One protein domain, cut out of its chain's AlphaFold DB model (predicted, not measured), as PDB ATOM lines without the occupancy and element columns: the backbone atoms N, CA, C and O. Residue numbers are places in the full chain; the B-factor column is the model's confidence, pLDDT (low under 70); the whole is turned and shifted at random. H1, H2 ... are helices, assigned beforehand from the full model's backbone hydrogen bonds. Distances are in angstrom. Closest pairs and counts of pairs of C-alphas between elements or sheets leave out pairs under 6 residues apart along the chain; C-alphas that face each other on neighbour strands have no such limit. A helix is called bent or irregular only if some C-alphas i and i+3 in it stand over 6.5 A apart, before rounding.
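AT A GLANCE: This is residues 195 to 299 of the 299 residues of the protein "SNF2_N domain-containing protein" of Brassica cretica (UniProt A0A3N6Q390). Short helix H3 sits in the middle with H1, H2 and kinked H4 grouped round it; H5 and H6 extend the other way, and residues 269 to 274 stick out. The 105 printed residues hold six named helices, H1 to H6 in order: all helix. The whole is compact, radius of gyration of the C-alphas 14.7 A, but elongated, 48 by 27 by 19 A.

HOW THE PARTS SIT: H1, residues 195 to 200, and H2, 209 to 219, form a hairpin, closest C-alphas Leu 200 and Leu 216, 6.8 A. The hub H3, 223 to 228, touches H1 and H2. H4, 233 to 249, touches H3 with 244 to 248 alone. H6, 284 to 298, only just touches H3, with 3 pairs of C-alphas within 8 A; H5, 258 to 272, is close but not clearly touching H6. O i to N i+4 pairs are within hydrogen-bond range throughout H1, H2, H5 and H6, 10 of 13 in H4, 0 of 2 in H3, whose i+3 pairs number 3 of 3.

IN THESE COORDINATES: C-alpha 195 is at (11.407, -31.401, -6.834), C-alpha 298 at (11.835, -14.615, -24.669). H4 spans 23.1 A, irregular, with a kink of 78 degrees near 240.

THE WHOLE: No cut; H5 to H6 is a long link; residue 299 is under 70.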
ATOM      1  N   GLN A 195      10.995 -32.388  -7.844       89.88
ATOM      2  CA  GLN A 195      11.407 -31.401  -6.834       89.88
ATOM      3  C   GLN A 195      10.213 -30.623  -6.277       89.88
ATOM      4  O   GLN A 195      10.160 -30.351  -5.078       89.88
ATOM      5  N   GLN A 196       9.228 -30.302  -7.118       95.12
ATOM      6  CA  GLN A 196       8.001 -29.631  -6.698       95.12
ATOM      7  C   GLN A 196       7.180 -30.502  -5.743       95.12
ATOM      8  O   GLN A 196       6.800 -30.036  -4.668       95.12
ATOM      9  N   GLU A 197       6.970 -31.773  -6.079       95.19
ATOM     10  CA  GLU A 197       6.261 -32.739  -5.232       95.19
ATOM     11  C   GLU A 197       6.977 -32.962  -3.892       95.19
ATOM     12  O   GLU A 197       6.354 -32.962  -2.824       95.19
ATOM     13  N   LYS A 198       8.311 -33.055  -3.919       92.75
ATOM     14  CA  LYS A 198       9.143 -33.198  -2.719       92.75
ATOM     15  C   LYS A 198       8.982 -32.036  -1.737       92.75
ATOM     16  O   LYS A 198       9.079 -32.255  -0.533       92.75
ATOM     17  N   ILE A 199       8.774 -30.809  -2.221       94.56
ATOM     18  CA  ILE A 199       8.498 -29.662  -1.346       94.56
ATOM     19  C   ILE A 199       7.045 -29.682  -0.877       94.56
ATOM     20  O   ILE A 199       6.807 -29.537   0.319       94.56
ATOM     21  N   LEU A 200       6.087 -29.902  -1.783       95.00
ATOM     22  CA  LEU A 200       4.656 -29.899  -1.457       95.00
ATOM     23  C   LEU A 200       4.307 -30.888  -0.338       95.00
ATOM     24  O   LEU A 200       3.602 -30.525   0.596       95.00
ATOM     25  N   THR A 201       4.860 -32.100  -0.386       94.19
ATOM     26  CA  THR A 201       4.636 -33.152   0.626       94.19
ATOM     27  C   THR A 201       5.250 -32.845   1.995       94.19
ATOM     28  O   THR A 201       4.871 -33.458   2.992       94.19
ATOM     29  N   LYS A 202       6.200 -31.905   2.066       93.62
ATOM     30  CA  LYS A 202       6.897 -31.512   3.301       93.62
ATOM     31  C   LYS A 202       6.349 -30.239   3.939       93.62
ATOM     32  O   LYS A 202       6.807 -29.884   5.027       93.62
ATOM     33  N   ILE A 203       5.414 -29.552   3.283       93.81
ATOM     34  CA  ILE A 203       4.766 -28.361   3.836       93.81
ATOM     35  C   ILE A 203       3.984 -28.751   5.092       93.81
ATOM     36  O   ILE A 203       3.271 -29.752   5.131       93.81
ATOM     37  N   ASP A 204       4.127 -27.951   6.144       92.50
ATOM     38  CA  ASP A 204       3.495 -28.234   7.424       92.50
ATOM     39  C   ASP A 204       2.014 -27.833   7.413       92.50
ATOM     40  O   ASP A 204       1.665 -26.655   7.475       92.50
ATOM     41  N   HIS A 205       1.129 -28.825   7.360       91.81
ATOM     42  CA  HIS A 205      -0.320 -28.620   7.328       91.81
ATOM     43  C   HIS A 205      -0.920 -28.113   8.651       91.81
ATOM     44  O   HIS A 205      -2.100 -27.782   8.681       91.81
ATOM     45  N   SER A 206      -0.139 -28.040   9.736       90.12
ATOM     46  CA  SER A 206      -0.610 -27.505  11.024       90.12
ATOM     47  C   SER A 206      -0.595 -25.970  11.109       90.12
ATOM     48  O   SER A 206      -1.015 -25.398  12.113       90.12
ATOM     49  N   GLN A 207      -0.113 -25.297  10.059       89.50
ATOM     50  CA  GLN A 207      -0.063 -23.838   9.961       89.50
ATOM     51  C   GLN A 207      -1.455 -23.199   9.891       89.50
ATOM     52  O   GLN A 207      -2.463 -23.854   9.624       89.50
ATOM     53  N   ASN A 208      -1.501 -21.877  10.075       92.38
ATOM     54  CA  ASN A 208      -2.711 -21.109   9.810       92.38
ATOM     55  C   ASN A 208      -3.179 -21.322   8.358       92.38
ATOM     56  O   ASN A 208      -2.359 -21.297   7.440       92.38
ATOM     57  N   THR A 209      -4.490 -21.472   8.147       93.12
ATOM     58  CA  THR A 209      -5.091 -21.744   6.831       93.12
ATOM     59  C   THR A 209      -4.602 -20.792   5.741       93.12
ATOM     60  O   THR A 209      -4.229 -21.251   4.667       93.12
ATOM     61  N   PHE A 210      -4.516 -19.486   6.019       91.25
ATOM     62  CA  PHE A 210      -4.059 -18.509   5.029       91.25
ATOM     63  C   PHE A 210      -2.578 -18.681   4.682       91.25
ATOM     64  O   PHE A 210      -2.200 -18.568   3.517       91.25
ATOM     65  N   GLU A 211      -1.732 -18.965   5.676       91.06
ATOM     66  CA  GLU A 211      -0.305 -19.216   5.450       91.06
ATOM     67  C   GLU A 211      -0.098 -20.507   4.646       91.06
ATOM     68  O   GLU A 211       0.701 -20.527   3.705       91.06
ATOM     69  N   LEU A 212      -0.852 -21.558   4.979       93.75
ATOM     70  CA  LEU A 212      -0.818 -22.847   4.297       93.75
ATOM     71  C   LEU A 212      -1.276 -22.726   2.838       93.75
ATOM     72  O   LEU A 212      -0.535 -23.116   1.936       93.75
ATOM     73  N   GLU A 213      -2.459 -22.157   2.591       93.12
ATOM     74  CA  GLU A 213      -3.009 -21.973   1.242       93.12
ATOM     75  C   GLU A 213      -2.086 -21.129   0.373       93.12
ATOM     76  O   GLU A 213      -1.795 -21.486  -0.771       93.12
ATOM     77  N   HIS A 214      -1.563 -20.036   0.927       93.25
ATOM     78  CA  HIS A 214      -0.653 -19.163   0.209       93.25
ATOM     79  C   HIS A 214       0.648 -19.880  -0.176       93.25
ATOM     80  O   HIS A 214       1.116 -19.773  -1.315       93.25
ATOM     81  N   LYS A 215       1.225 -20.648   0.755       93.88
ATOM     82  CA  LYS A 215       2.443 -21.428   0.519       93.88
ATOM     83  C   LYS A 215       2.210 -22.522  -0.523       93.88
ATOM     84  O   LYS A 215       2.985 -22.614  -1.474       93.88
ATOM     85  N   LEU A 216       1.127 -23.290  -0.405       94.81
ATOM     86  CA  LEU A 216       0.746 -24.312  -1.383       94.81
ATOM     87  C   LEU A 216       0.514 -23.702  -2.770       94.81
ATOM     88  O   LEU A 216       1.034 -24.221  -3.758       94.81
ATOM     89  N   ALA A 217      -0.206 -22.579  -2.860       94.44
ATOM     90  CA  ALA A 217      -0.466 -21.887  -4.120       94.44
ATOM     91  C   ALA A 217       0.827 -21.420  -4.802       94.44
ATOM     92  O   ALA A 217       0.980 -21.605  -6.012       94.44
ATOM     93  N   ALA A 218       1.768 -20.863  -4.033       95.00
ATOM     94  CA  ALA A 218       3.059 -20.416  -4.540       95.00
ATOM     95  C   ALA A 218       3.918 -21.600  -5.021       95.00
ATOM     96  O   ALA A 218       4.344 -21.627  -6.175       95.00
ATOM     97  N   VAL A 219       4.105 -22.625  -4.182       95.44
ATOM     98  CA  VAL A 219       4.918 -23.804  -4.529       95.44
ATOM     99  C   VAL A 219       4.314 -24.578  -5.700       95.44
ATOM    100  O   VAL A 219       5.062 -25.080  -6.530       95.44
ATOM    101  N   SER A 220       2.983 -24.599  -5.847       95.19
ATOM    102  CA  SER A 220       2.289 -25.206  -6.998       95.19
ATOM    103  C   SER A 220       2.562 -24.501  -8.332       95.19
ATOM    104  O   SER A 220       2.270 -25.060  -9.391       95.19
ATOM    105  N   VAL A 221       3.086 -23.273  -8.316       95.19
ATOM    106  CA  VAL A 221       3.577 -22.605  -9.528       95.19
ATOM    107  C   VAL A 221       5.008 -23.033  -9.818       95.19
ATOM    108  O   VAL A 221       5.281 -23.500 -10.924       95.19
ATOM    109  N   HIS A 222       5.892 -22.909  -8.828       96.06
ATOM    110  CA  HIS A 222       7.302 -23.255  -8.950       96.06
ATOM    111  C   HIS A 222       7.925 -23.530  -7.568       96.06
ATOM    112  O   HIS A 222       7.666 -22.762  -6.636       96.06
ATOM    113  N   PRO A 223       8.775 -24.563  -7.404       95.81
ATOM    114  CA  PRO A 223       9.312 -24.939  -6.094       95.81
ATOM    115  C   PRO A 223      10.189 -23.862  -5.439       95.81
ATOM    116  O   PRO A 223      10.143 -23.706  -4.219       95.81
ATOM    117  N   SER A 224      10.924 -23.055  -6.214       95.62
ATOM    118  CA  SER A 224      11.758 -21.969  -5.664       95.62
ATOM    119  C   SER A 224      10.962 -20.883  -4.927       95.62
ATOM    120  O   SER A 224      11.510 -20.211  -4.056       95.62
ATOM    121  N   LEU A 225       9.654 -20.736  -5.189       95.12
ATOM    122  CA  LEU A 225       8.811 -19.783  -4.455       95.12
ATOM    123  C   LEU A 225       8.680 -20.134  -2.969       95.12
ATOM    124  O   LEU A 225       8.373 -19.250  -2.168       95.12
ATOM    125  N   TYR A 226       8.977 -21.382  -2.590       94.75
ATOM    126  CA  TYR A 226       9.103 -21.785  -1.191       94.75
ATOM    127  C   TYR A 226      10.118 -20.917  -0.430       94.75
ATOM    128  O   TYR A 226       9.860 -20.528   0.706       94.75
ATOM    129  N   LEU A 227      11.229 -20.539  -1.075       92.31
ATOM    130  CA  LEU A 227      12.296 -19.729  -0.471       92.31
ATOM    131  C   LEU A 227      11.818 -18.342  -0.040       92.31
ATOM    132  O   LEU A 227      12.354 -17.761   0.897       92.31
ATOM    133  N   ARG A 228      10.785 -17.818  -0.708       91.44
ATOM    134  CA  ARG A 228      10.213 -16.509  -0.393       91.44
ATOM    135  C   ARG A 228       9.170 -16.581   0.725       91.44
ATOM    136  O   ARG A 228       8.597 -15.546   1.051       91.44
ATOM    137  N   ARG A 229       8.831 -17.769   1.245       91.00
ATOM    138  CA  ARG A 229       7.788 -17.959   2.270       91.00
ATOM    139  C   ARG A 229       8.396 -18.186   3.653       91.00
ATOM    140  O   ARG A 229       9.513 -18.676   3.801       91.00
ATOM    141  N   LYS A 230       7.615 -17.865   4.687       88.00
ATOM    142  CA  LYS A 230       7.965 -18.162   6.079       88.00
ATOM    143  C   LYS A 230       7.996 -19.677   6.292       88.00
ATOM    144  O   LYS A 230       7.048 -20.372   5.929       88.00
ATOM    145  N   GLN A 231       9.075 -20.165   6.889       89.00
ATOM    146  CA  GLN A 231       9.273 -21.584   7.182       89.00
ATOM    147  C   GLN A 231       8.899 -21.873   8.636       89.00
ATOM    148  O   GLN A 231       9.221 -21.065   9.512       89.00
ATOM    149  N   THR A 232       8.259 -23.012   8.896       89.19
ATOM    150  CA  THR A 232       8.081 -23.501  10.274       89.19
ATOM    151  C   THR A 232       9.324 -24.245  10.745       89.19
ATOM    152  O   THR A 232      10.136 -24.700   9.936       89.19
ATOM    153  N   ASP A 233       9.473 -24.413  12.058       87.88
ATOM    154  CA  ASP A 233      10.583 -25.198  12.608       87.88
ATOM    155  C   ASP A 233      10.530 -26.655  12.128       87.88
ATOM    156  O   ASP A 233      11.561 -27.240  11.797       87.88
ATOM    157  N   ARG A 234       9.323 -27.212  11.966       87.81
ATOM    158  CA  ARG A 234       9.120 -28.548  11.395       87.81
ATOM    159  C   ARG A 234       9.609 -28.635   9.949       87.81
ATOM    160  O   ARG A 234      10.297 -29.590   9.601       87.81
ATOM    161  N   GLU A 235       9.288 -27.648   9.117       90.88
ATOM    162  CA  GLU A 235       9.738 -27.611   7.719       90.88
ATOM    163  C   GLU A 235      11.259 -27.454   7.605       90.88
ATOM    164  O   GLU A 235      11.893 -28.097   6.767       90.88
ATOM    165  N   ARG A 236      11.871 -26.640   8.475       87.12
ATOM    166  CA  ARG A 236      13.332 -26.466   8.518       87.12
ATOM    167  C   ARG A 236      14.054 -27.782   8.790       87.12
ATOM    168  O   ARG A 236      15.066 -28.061   8.147       87.12
ATOM    169  N   LEU A 237      13.507 -28.597   9.693       86.38
ATOM    170  CA  LEU A 237      14.041 -29.918  10.022       86.38
ATOM    171  C   LEU A 237      13.873 -30.924   8.870       86.38
ATOM    172  O   LEU A 237      14.760 -31.745   8.649       86.38
ATOM    173  N   THR A 238      12.766 -30.875   8.119       88.06
ATOM    174  CA  THR A 238      12.457 -31.880   7.083       88.06
ATOM    175  C   THR A 238      12.999 -31.544   5.693       88.06
ATOM    176  O   THR A 238      13.349 -32.454   4.932       88.06
ATOM    177  N   ILE A 239      13.042 -30.266   5.310       86.94
ATOM    178  CA  ILE A 239      13.534 -29.818   3.998       86.94
ATOM    179  C   ILE A 239      15.060 -29.706   4.031       86.94
ATOM    180  O   ILE A 239      15.720 -30.230   3.134       86.94
ATOM    181  N   GLY A 240      15.619 -29.131   5.099       83.94
ATOM    182  CA  GLY A 240      17.061 -29.022   5.315       83.94
ATOM    183  C   GLY A 240      17.779 -28.053   4.364       83.94
ATOM    184  O   GLY A 240      17.308 -27.721   3.275       83.94
ATOM    185  N   ALA A 241      18.974 -27.607   4.762       85.62
ATOM    186  CA  ALA A 241      19.728 -26.564   4.052       85.62
ATOM    187  C   ALA A 241      20.166 -26.954   2.626       85.62
ATOM    188  O   ALA A 241      20.256 -26.096   1.751       85.62
ATOM    189  N   VAL A 242      20.420 -28.242   2.375       86.50
ATOM    190  CA  VAL A 242      20.842 -28.737   1.052       86.50
ATOM    191  C   VAL A 242      19.734 -28.551   0.017       86.50
ATOM    192  O   VAL A 242      19.996 -28.087  -1.091       86.50
ATOM    193  N   VAL A 243      18.486 -28.863   0.384       87.19
ATOM    194  CA  VAL A 243      17.350 -28.695  -0.527       87.19
ATOM    195  C   VAL A 243      17.101 -27.213  -0.792       87.19
ATOM    196  O   VAL A 243      16.895 -26.841  -1.942       87.19
ATOM    197  N   LEU A 244      17.208 -26.350   0.223       88.94
ATOM    198  CA  LEU A 244      17.065 -24.901   0.036       88.94
ATOM    199  C   LEU A 244      18.075 -24.344  -0.977       88.94
ATOM    200  O   LEU A 244      17.668 -23.663  -1.913       88.94
ATOM    201  N   LYS A 245      19.356 -24.718  -0.868       89.25
ATOM    202  CA  LYS A 245      20.377 -24.332  -1.857       89.25
ATOM    203  C   LYS A 245      20.057 -24.848  -3.261       89.25
ATOM    204  O   LYS A 245      20.249 -24.132  -4.236       89.25
ATOM    205  N   SER A 246      19.538 -26.073  -3.376       89.81
ATOM    206  CA  SER A 246      19.120 -26.595  -4.684       89.81
ATOM    207  C   SER A 246      17.945 -25.805  -5.272       89.81
ATOM    208  O   SER A 246      17.923 -25.547  -6.466       89.81
ATOM    209  N   LEU A 247      16.998 -25.342  -4.453       91.62
ATOM    210  CA  LEU A 247      15.889 -24.515  -4.935       91.62
ATOM    211  C   LEU A 247      16.358 -23.165  -5.486       91.62
ATOM    212  O   LEU A 247      15.760 -22.669  -6.439       91.62
ATOM    213  N   GLU A 248      17.416 -22.586  -4.913       91.06
ATOM    214  CA  GLU A 248      17.992 -21.327  -5.395       91.06
ATOM    215  C   GLU A 248      18.510 -21.490  -6.825       91.06
ATOM    216  O   GLU A 248      18.145 -20.700  -7.700       91.06
ATOM    217  N   SER A 249      19.263 -22.563  -7.095       91.44
ATOM    218  CA  SER A 249      19.810 -22.835  -8.431       91.44
ATOM    219  C   SER A 249      18.740 -23.159  -9.476       91.44
ATOM    220  O   SER A 249      18.971 -22.964 -10.664       91.44
ATOM    221  N   LEU A 250      17.564 -23.631  -9.050       90.94
ATOM    222  CA  LEU A 250      16.446 -23.953  -9.944       90.94
ATOM    223  C   LEU A 250      15.564 -22.740 -10.271       90.94
ATOM    224  O   LEU A 250      14.624 -22.869 -11.046       90.94
ATOM    225  N   THR A 251      15.821 -21.559  -9.702       90.44
ATOM    226  CA  THR A 251      14.899 -20.410  -9.798       90.44
ATOM    227  C   THR A 251      14.556 -20.006 -11.236       90.44
ATOM    228  O   THR A 251      13.419 -19.614 -11.489       90.44
ATOM    229  N   LEU A 252      15.495 -20.120 -12.179       91.69
ATOM    230  CA  LEU A 252      15.267 -19.794 -13.592       91.69
ATOM    231  C   LEU A 252      14.868 -21.005 -14.450       91.69
ATOM    232  O   LEU A 252      14.513 -20.831 -15.615       91.69
ATOM    233  N   ASP A 253      14.882 -22.220 -13.897       93.56
ATOM    234  CA  ASP A 253      14.492 -23.414 -14.641       93.56
ATOM    235  C   ASP A 253      12.975 -23.609 -14.611       93.56
ATOM    236  O   ASP A 253      12.408 -24.285 -13.755       93.56
ATOM    237  N   SER A 254      12.308 -23.044 -15.616       92.44
ATOM    238  CA  SER A 254      10.864 -23.202 -15.810       92.44
ATOM    239  C   SER A 254      10.364 -24.654 -15.802       92.44
ATOM    240  O   SER A 254       9.193 -24.873 -15.487       92.44
ATOM    241  N   LYS A 255      11.212 -25.651 -16.110       93.31
ATOM    242  CA  LYS A 255      10.815 -27.068 -16.168       93.31
ATOM    243  C   LYS A 255      10.540 -27.667 -14.794       93.31
ATOM    244  O   LYS A 255       9.779 -28.632 -14.711       93.31
ATOM    245  N   GLU A 256      11.096 -27.080 -13.738       94.81
ATOM    246  CA  GLU A 256      10.915 -27.543 -12.358       94.81
ATOM    247  C   GLU A 256       9.559 -27.141 -11.763       94.81
ATOM    248  O   GLU A 256       9.125 -27.707 -10.758       94.81
ATOM    249  N   GLY A 257       8.842 -26.200 -12.385       95.62
ATOM    250  CA  GLY A 257       7.472 -25.845 -12.018       95.62
ATOM    251  C   GLY A 257       6.466 -26.305 -13.066       95.62
ATOM    252  O   GLY A 257       6.500 -25.827 -14.196       95.62
ATOM    253  N   ALA A 258       5.501 -27.154 -12.691       95.12
ATOM    254  CA  ALA A 258       4.486 -27.662 -13.624       95.12
ATOM    255  C   ALA A 258       3.783 -26.546 -14.418       95.12
ATOM    256  O   ALA A 258       3.689 -26.600 -15.645       95.12
ATOM    257  N   LYS A 259       3.304 -25.518 -13.703       96.25
ATOM    258  CA  LYS A 259       2.558 -24.391 -14.286       96.25
ATOM    259  C   LYS A 259       3.465 -23.430 -15.048       96.25
ATOM    260  O   LYS A 259       3.004 -22.847 -16.023       96.25
ATOM    261  N   MET A 260       4.717 -23.265 -14.614       96.12
ATOM    262  CA  MET A 260       5.692 -22.428 -15.320       96.12
ATOM    263  C   MET A 260       6.077 -23.044 -16.658       96.12
ATOM    264  O   MET A 260       5.958 -22.373 -17.678       96.12
ATOM    265  N   ARG A 261       6.423 -24.335 -16.672       96.56
ATOM    266  CA  ARG A 261       6.687 -25.086 -17.901       96.56
ATOM    267  C   ARG A 261       5.527 -24.973 -18.884       96.56
ATOM    268  O   ARG A 261       5.727 -24.560 -20.019       96.56
ATOM    269  N   PHE A 262       4.308 -25.261 -18.414       97.25
ATOM    270  CA  PHE A 262       3.107 -25.145 -19.239       97.25
ATOM    271  C   PHE A 262       2.924 -23.730 -19.797       97.25
ATOM    272  O   PHE A 262       2.639 -23.583 -20.978       97.25
ATOM    273  N   LEU A 263       3.099 -22.689 -18.973       96.81
ATOM    274  CA  LEU A 263       2.958 -21.305 -19.419       96.81
ATOM    275  C   LEU A 263       3.951 -20.959 -20.535       96.81
ATOM    276  O   LEU A 263       3.555 -20.344 -21.520       96.81
ATOM    277  N   ILE A 264       5.216 -21.358 -20.397       96.50
ATOM    278  CA  ILE A 264       6.235 -21.102 -21.421       96.50
ATOM    279  C   ILE A 264       5.897 -21.829 -22.722       96.50
ATOM    280  O   ILE A 264       5.922 -21.212 -23.787       96.50
ATOM    281  N   ASP A 265       5.537 -23.109 -22.645       96.19
ATOM    282  CA  ASP A 265       5.169 -23.889 -23.830       96.19
ATOM    283  C   ASP A 265       3.894 -23.335 -24.493       96.19
ATOM    284  O   ASP A 265       3.812 -23.251 -25.719       96.19
ATOM    285  N   PHE A 266       2.929 -22.872 -23.694       96.50
ATOM    286  CA  PHE A 266       1.703 -22.244 -24.177       96.50
ATOM    287  C   PHE A 266       1.962 -20.900 -24.867       96.50
ATOM    288  O   PHE A 266       1.359 -20.620 -25.903       96.50
ATOM    289  N   ILE A 267       2.873 -20.076 -24.341       96.62
ATOM    290  CA  ILE A 267       3.265 -18.814 -24.985       96.62
ATOM    291  C   ILE A 267       3.977 -19.094 -26.307       96.62
ATOM    292  O   ILE A 267       3.591 -18.510 -27.314       96.62
ATOM    293  N   ARG A 268       4.928 -20.040 -26.343       95.81
ATOM    294  CA  ARG A 268       5.587 -20.456 -27.596       95.81
ATOM    295  C   ARG A 268       4.571 -20.886 -28.646       95.81
ATOM    296  O   ARG A 268       4.654 -20.470 -29.795       95.81
ATOM    297  N   PHE A 269       3.588 -21.695 -28.251       96.00
ATOM    298  CA  PHE A 269       2.500 -22.082 -29.142       96.00
ATOM    299  C   PHE A 269       1.691 -20.862 -29.615       96.00
ATOM    300  O   PHE A 269       1.465 -20.705 -30.814       96.00
ATOM    301  N   SER A 270       1.327 -19.961 -28.700       95.94
ATOM    302  CA  SER A 270       0.554 -18.744 -28.998       95.94
ATOM    303  C   SER A 270       1.279 -17.804 -29.973       95.94
ATOM    304  O   SER A 270       0.646 -17.206 -30.841       95.94
ATOM    305  N   GLU A 271       2.611 -17.717 -29.902       94.38
ATOM    306  CA  GLU A 271       3.424 -16.953 -30.855       94.38
ATOM    307  C   GLU A 271       3.305 -17.510 -32.280       94.38
ATOM    308  O   GLU A 271       3.153 -16.736 -33.229       94.38
ATOM    309  N   THR A 272       3.285 -18.841 -32.447       95.19
ATOM    310  CA  THR A 272       3.132 -19.463 -33.777       95.19
ATOM    311  C   THR A 272       1.784 -19.153 -34.430       95.19
ATOM    312  O   THR A 272       1.710 -19.035 -35.654       95.19
ATOM    313  N   VAL A 273       0.738 -18.948 -33.624       95.75
ATOM    314  CA  VAL A 273      -0.610 -18.570 -34.085       95.75
ATOM    315  C   VAL A 273      -0.873 -17.059 -34.028       95.75
ATOM    316  O   VAL A 273      -1.958 -16.613 -34.390       95.75
ATOM    317  N   LYS A 274       0.132 -16.252 -33.651       95.69
ATOM    318  CA  LYS A 274       0.068 -14.782 -33.515       95.69
ATOM    319  C   LYS A 274      -1.000 -14.295 -32.526       95.69
ATOM    320  O   LYS A 274      -1.580 -13.222 -32.705       95.69
ATOM    321  N   GLU A 275      -1.230 -15.057 -31.464       95.12
ATOM    322  CA  GLU A 275      -2.151 -14.699 -30.389       95.12
ATOM    323  C   GLU A 275      -1.422 -14.040 -29.214       95.12
ATOM    324  O   GLU A 275      -0.253 -14.303 -28.933       95.12
ATOM    325  N   LYS A 276      -2.132 -13.155 -28.508       94.44
ATOM    326  CA  LYS A 276      -1.627 -12.503 -27.295       94.44
ATOM    327  C   LYS A 276      -2.138 -13.239 -26.065       94.44
ATOM    328  O   LYS A 276      -3.332 -13.502 -25.954       94.44
ATOM    329  N   VAL A 277      -1.245 -13.486 -25.111       95.38
ATOM    330  CA  VAL A 277      -1.563 -14.175 -23.854       95.38
ATOM    331  C   VAL A 277      -1.637 -13.167 -22.709       95.38
ATOM    332  O   VAL A 277      -0.717 -12.378 -22.503       95.38
ATOM    333  N   LEU A 278      -2.726 -13.212 -21.938       95.88
ATOM    334  CA  LEU A 278      -2.859 -12.489 -20.670       95.88
ATOM    335  C   LEU A 278      -2.715 -13.475 -19.508       95.88
ATOM    336  O   LEU A 278      -3.427 -14.474 -19.442       95.88
ATOM    337  N   VAL A 279      -1.802 -13.183 -18.579       94.38
ATOM    338  CA  VAL A 279      -1.517 -14.037 -17.417       94.38
ATOM    339  C   VAL A 279      -1.978 -13.339 -16.144       94.38
ATOM    340  O   VAL A 279      -1.489 -12.265 -15.804       94.38
ATOM    341  N   PHE A 280      -2.888 -13.976 -15.409       93.81
ATOM    342  CA  PHE A 280      -3.418 -13.456 -14.150       93.81
ATOM    343  C   PHE A 280      -2.892 -14.263 -12.960       93.81
ATOM    344  O   PHE A 280      -2.929 -15.497 -12.957       93.81
ATOM    345  N   ARG A 281      -2.424 -13.569 -11.917       91.56
ATOM    346  CA  ARG A 281      -2.048 -14.154 -10.620       91.56
ATOM    347  C   ARG A 281      -2.367 -13.189  -9.487       91.56
ATOM    348  O   ARG A 281      -2.270 -11.980  -9.651       91.56
ATOM    349  N   GLN A 282      -2.706 -13.752  -8.329       88.38
ATOM    350  CA  GLN A 282      -3.063 -12.988  -7.133       88.38
ATOM    351  C   GLN A 282      -1.841 -12.453  -6.370       88.38
ATOM    352  O   GLN A 282      -1.927 -11.406  -5.736       88.38
ATOM    353  N   TYR A 283      -0.707 -13.162  -6.414       90.56
ATOM    354  CA  TYR A 283       0.471 -12.848  -5.602       90.56
ATOM    355  C   TYR A 283       1.590 -12.212  -6.431       90.56
ATOM    356  O   TYR A 283       2.000 -12.760  -7.456       90.56
ATOM    357  N   ILE A 284       2.113 -11.083  -5.942       91.62
ATOM    358  CA  ILE A 284       3.156 -10.291  -6.614       91.62
ATOM    359  C   ILE A 284       4.451 -11.095  -6.760       91.62
ATOM    360  O   ILE A 284       4.988 -11.163  -7.857       91.62
ATOM    361  N   ASP A 285       4.895 -11.792  -5.711       91.44
ATOM    362  CA  ASP A 285       6.125 -12.599  -5.753       91.44
ATOM    363  C   ASP A 285       6.102 -13.660  -6.867       91.44
ATOM    364  O   ASP A 285       7.115 -13.977  -7.487       91.44
ATOM    365  N   THR A 286       4.920 -14.218  -7.139       93.38
ATOM    366  CA  THR A 286       4.717 -15.167  -8.235       93.38
ATOM    367  C   THR A 286       4.781 -14.469  -9.592       93.38
ATOM    368  O   THR A 286       5.372 -15.017 -10.518       93.38
ATOM    369  N   LEU A 287       4.196 -13.273  -9.722       94.75
ATOM    370  CA  LEU A 287       4.283 -12.471 -10.948       94.75
ATOM    371  C   LEU A 287       5.718 -12.042 -11.254       94.75
ATOM    372  O   LEU A 287       6.111 -12.058 -12.414       94.75
ATOM    373  N   GLU A 288       6.503 -11.703 -10.234       95.00
ATOM    374  CA  GLU A 288       7.922 -11.389 -10.395       95.00
ATOM    375  C   GLU A 288       8.700 -12.586 -10.932       95.00
ATOM    376  O   GLU A 288       9.404 -12.444 -11.923       95.00
ATOM    377  N   LEU A 289       8.516 -13.777 -10.350       95.12
ATOM    378  CA  LEU A 289       9.167 -14.981 -10.868       95.12
ATOM    379  C   LEU A 289       8.742 -15.285 -12.312       95.12
ATOM    380  O   LEU A 289       9.586 -15.634 -13.133       95.12
ATOM    381  N   ILE A 290       7.449 -15.142 -12.628       95.31
ATOM    382  CA  ILE A 290       6.948 -15.311 -13.998       95.31
ATOM    383  C   ILE A 290       7.648 -14.327 -14.935       95.31
ATOM    384  O   ILE A 290       8.161 -14.744 -15.966       95.31
ATOM    385  N   ARG A 291       7.706 -13.040 -14.575       95.44
ATOM    386  CA  ARG A 291       8.396 -12.012 -15.361       95.44
ATOM    387  C   ARG A 291       9.858 -12.385 -15.590       95.44
ATOM    388  O   ARG A 291      10.317 -12.301 -16.726       95.44
ATOM    389  N   ASP A 292      10.569 -12.794 -14.545       95.25
ATOM    390  CA  ASP A 292      11.999 -13.096 -14.619       95.25
ATOM    391  C   ASP A 292      12.258 -14.323 -15.519       95.25
ATOM    392  O   ASP A 292      13.121 -14.270 -16.392       95.25
ATOM    393  N   GLN A 293      11.459 -15.392 -15.391       95.31
ATOM    394  CA  GLN A 293      11.567 -16.573 -16.259       95.31
ATOM    395  C   GLN A 293      11.151 -16.287 -17.710       95.31
ATOM    396  O   GLN A 293      11.798 -16.778 -18.631       95.31
ATOM    397  N   LEU A 294      10.106 -15.484 -17.940       95.00
ATOM    398  CA  LEU A 294       9.723 -15.073 -19.295       95.00
ATOM    399  C   LEU A 294      10.810 -14.213 -19.941       95.00
ATOM    400  O   LEU A 294      11.135 -14.429 -21.102       95.00
ATOM    401  N   SER A 295      11.413 -13.294 -19.183       95.06
ATOM    402  CA  SER A 295      12.526 -12.470 -19.669       95.06
ATOM    403  C   SER A 295      13.743 -13.324 -20.013       95.06
ATOM    404  O   SER A 295      14.395 -13.061 -21.007       95.06
ATOM    405  N   ALA A 296      14.026 -14.380 -19.246       93.81
ATOM    406  CA  ALA A 296      15.134 -15.287 -19.540       93.81
ATOM    407  C   ALA A 296      14.912 -16.168 -20.787       93.81
ATOM    408  O   ALA A 296      15.878 -16.690 -21.338       93.81
ATOM    409  N   VAL A 297      13.658 -16.389 -21.201       93.44
ATOM    410  CA  VAL A 297      13.319 -17.291 -22.318       93.44
ATOM    411  C   VAL A 297      12.979 -16.549 -23.610       93.44
ATOM    412  O   VAL A 297      13.291 -17.061 -24.684       93.44
ATOM    413  N   PHE A 298      12.333 -15.385 -23.520       92.25
ATOM    414  CA  PHE A 298      11.835 -14.615 -24.669       92.25
ATOM    415  C   PHE A 298      12.483 -13.226 -24.809       92.25
ATOM    416  O   PHE A 298      12.193 -12.530 -25.784       92.25
ATOM    417  N   GLY A 299      13.287 -12.798 -23.828       69.94
ATOM    418  CA  GLY A 299      13.927 -11.480 -23.760       69.94
ATOM    419  C   GLY A 299      15.399 -11.497 -24.134       69.94
ATOM    420  O   GLY A 299      16.089 -12.486 -23.803       69.94
TER     421      GLY A 299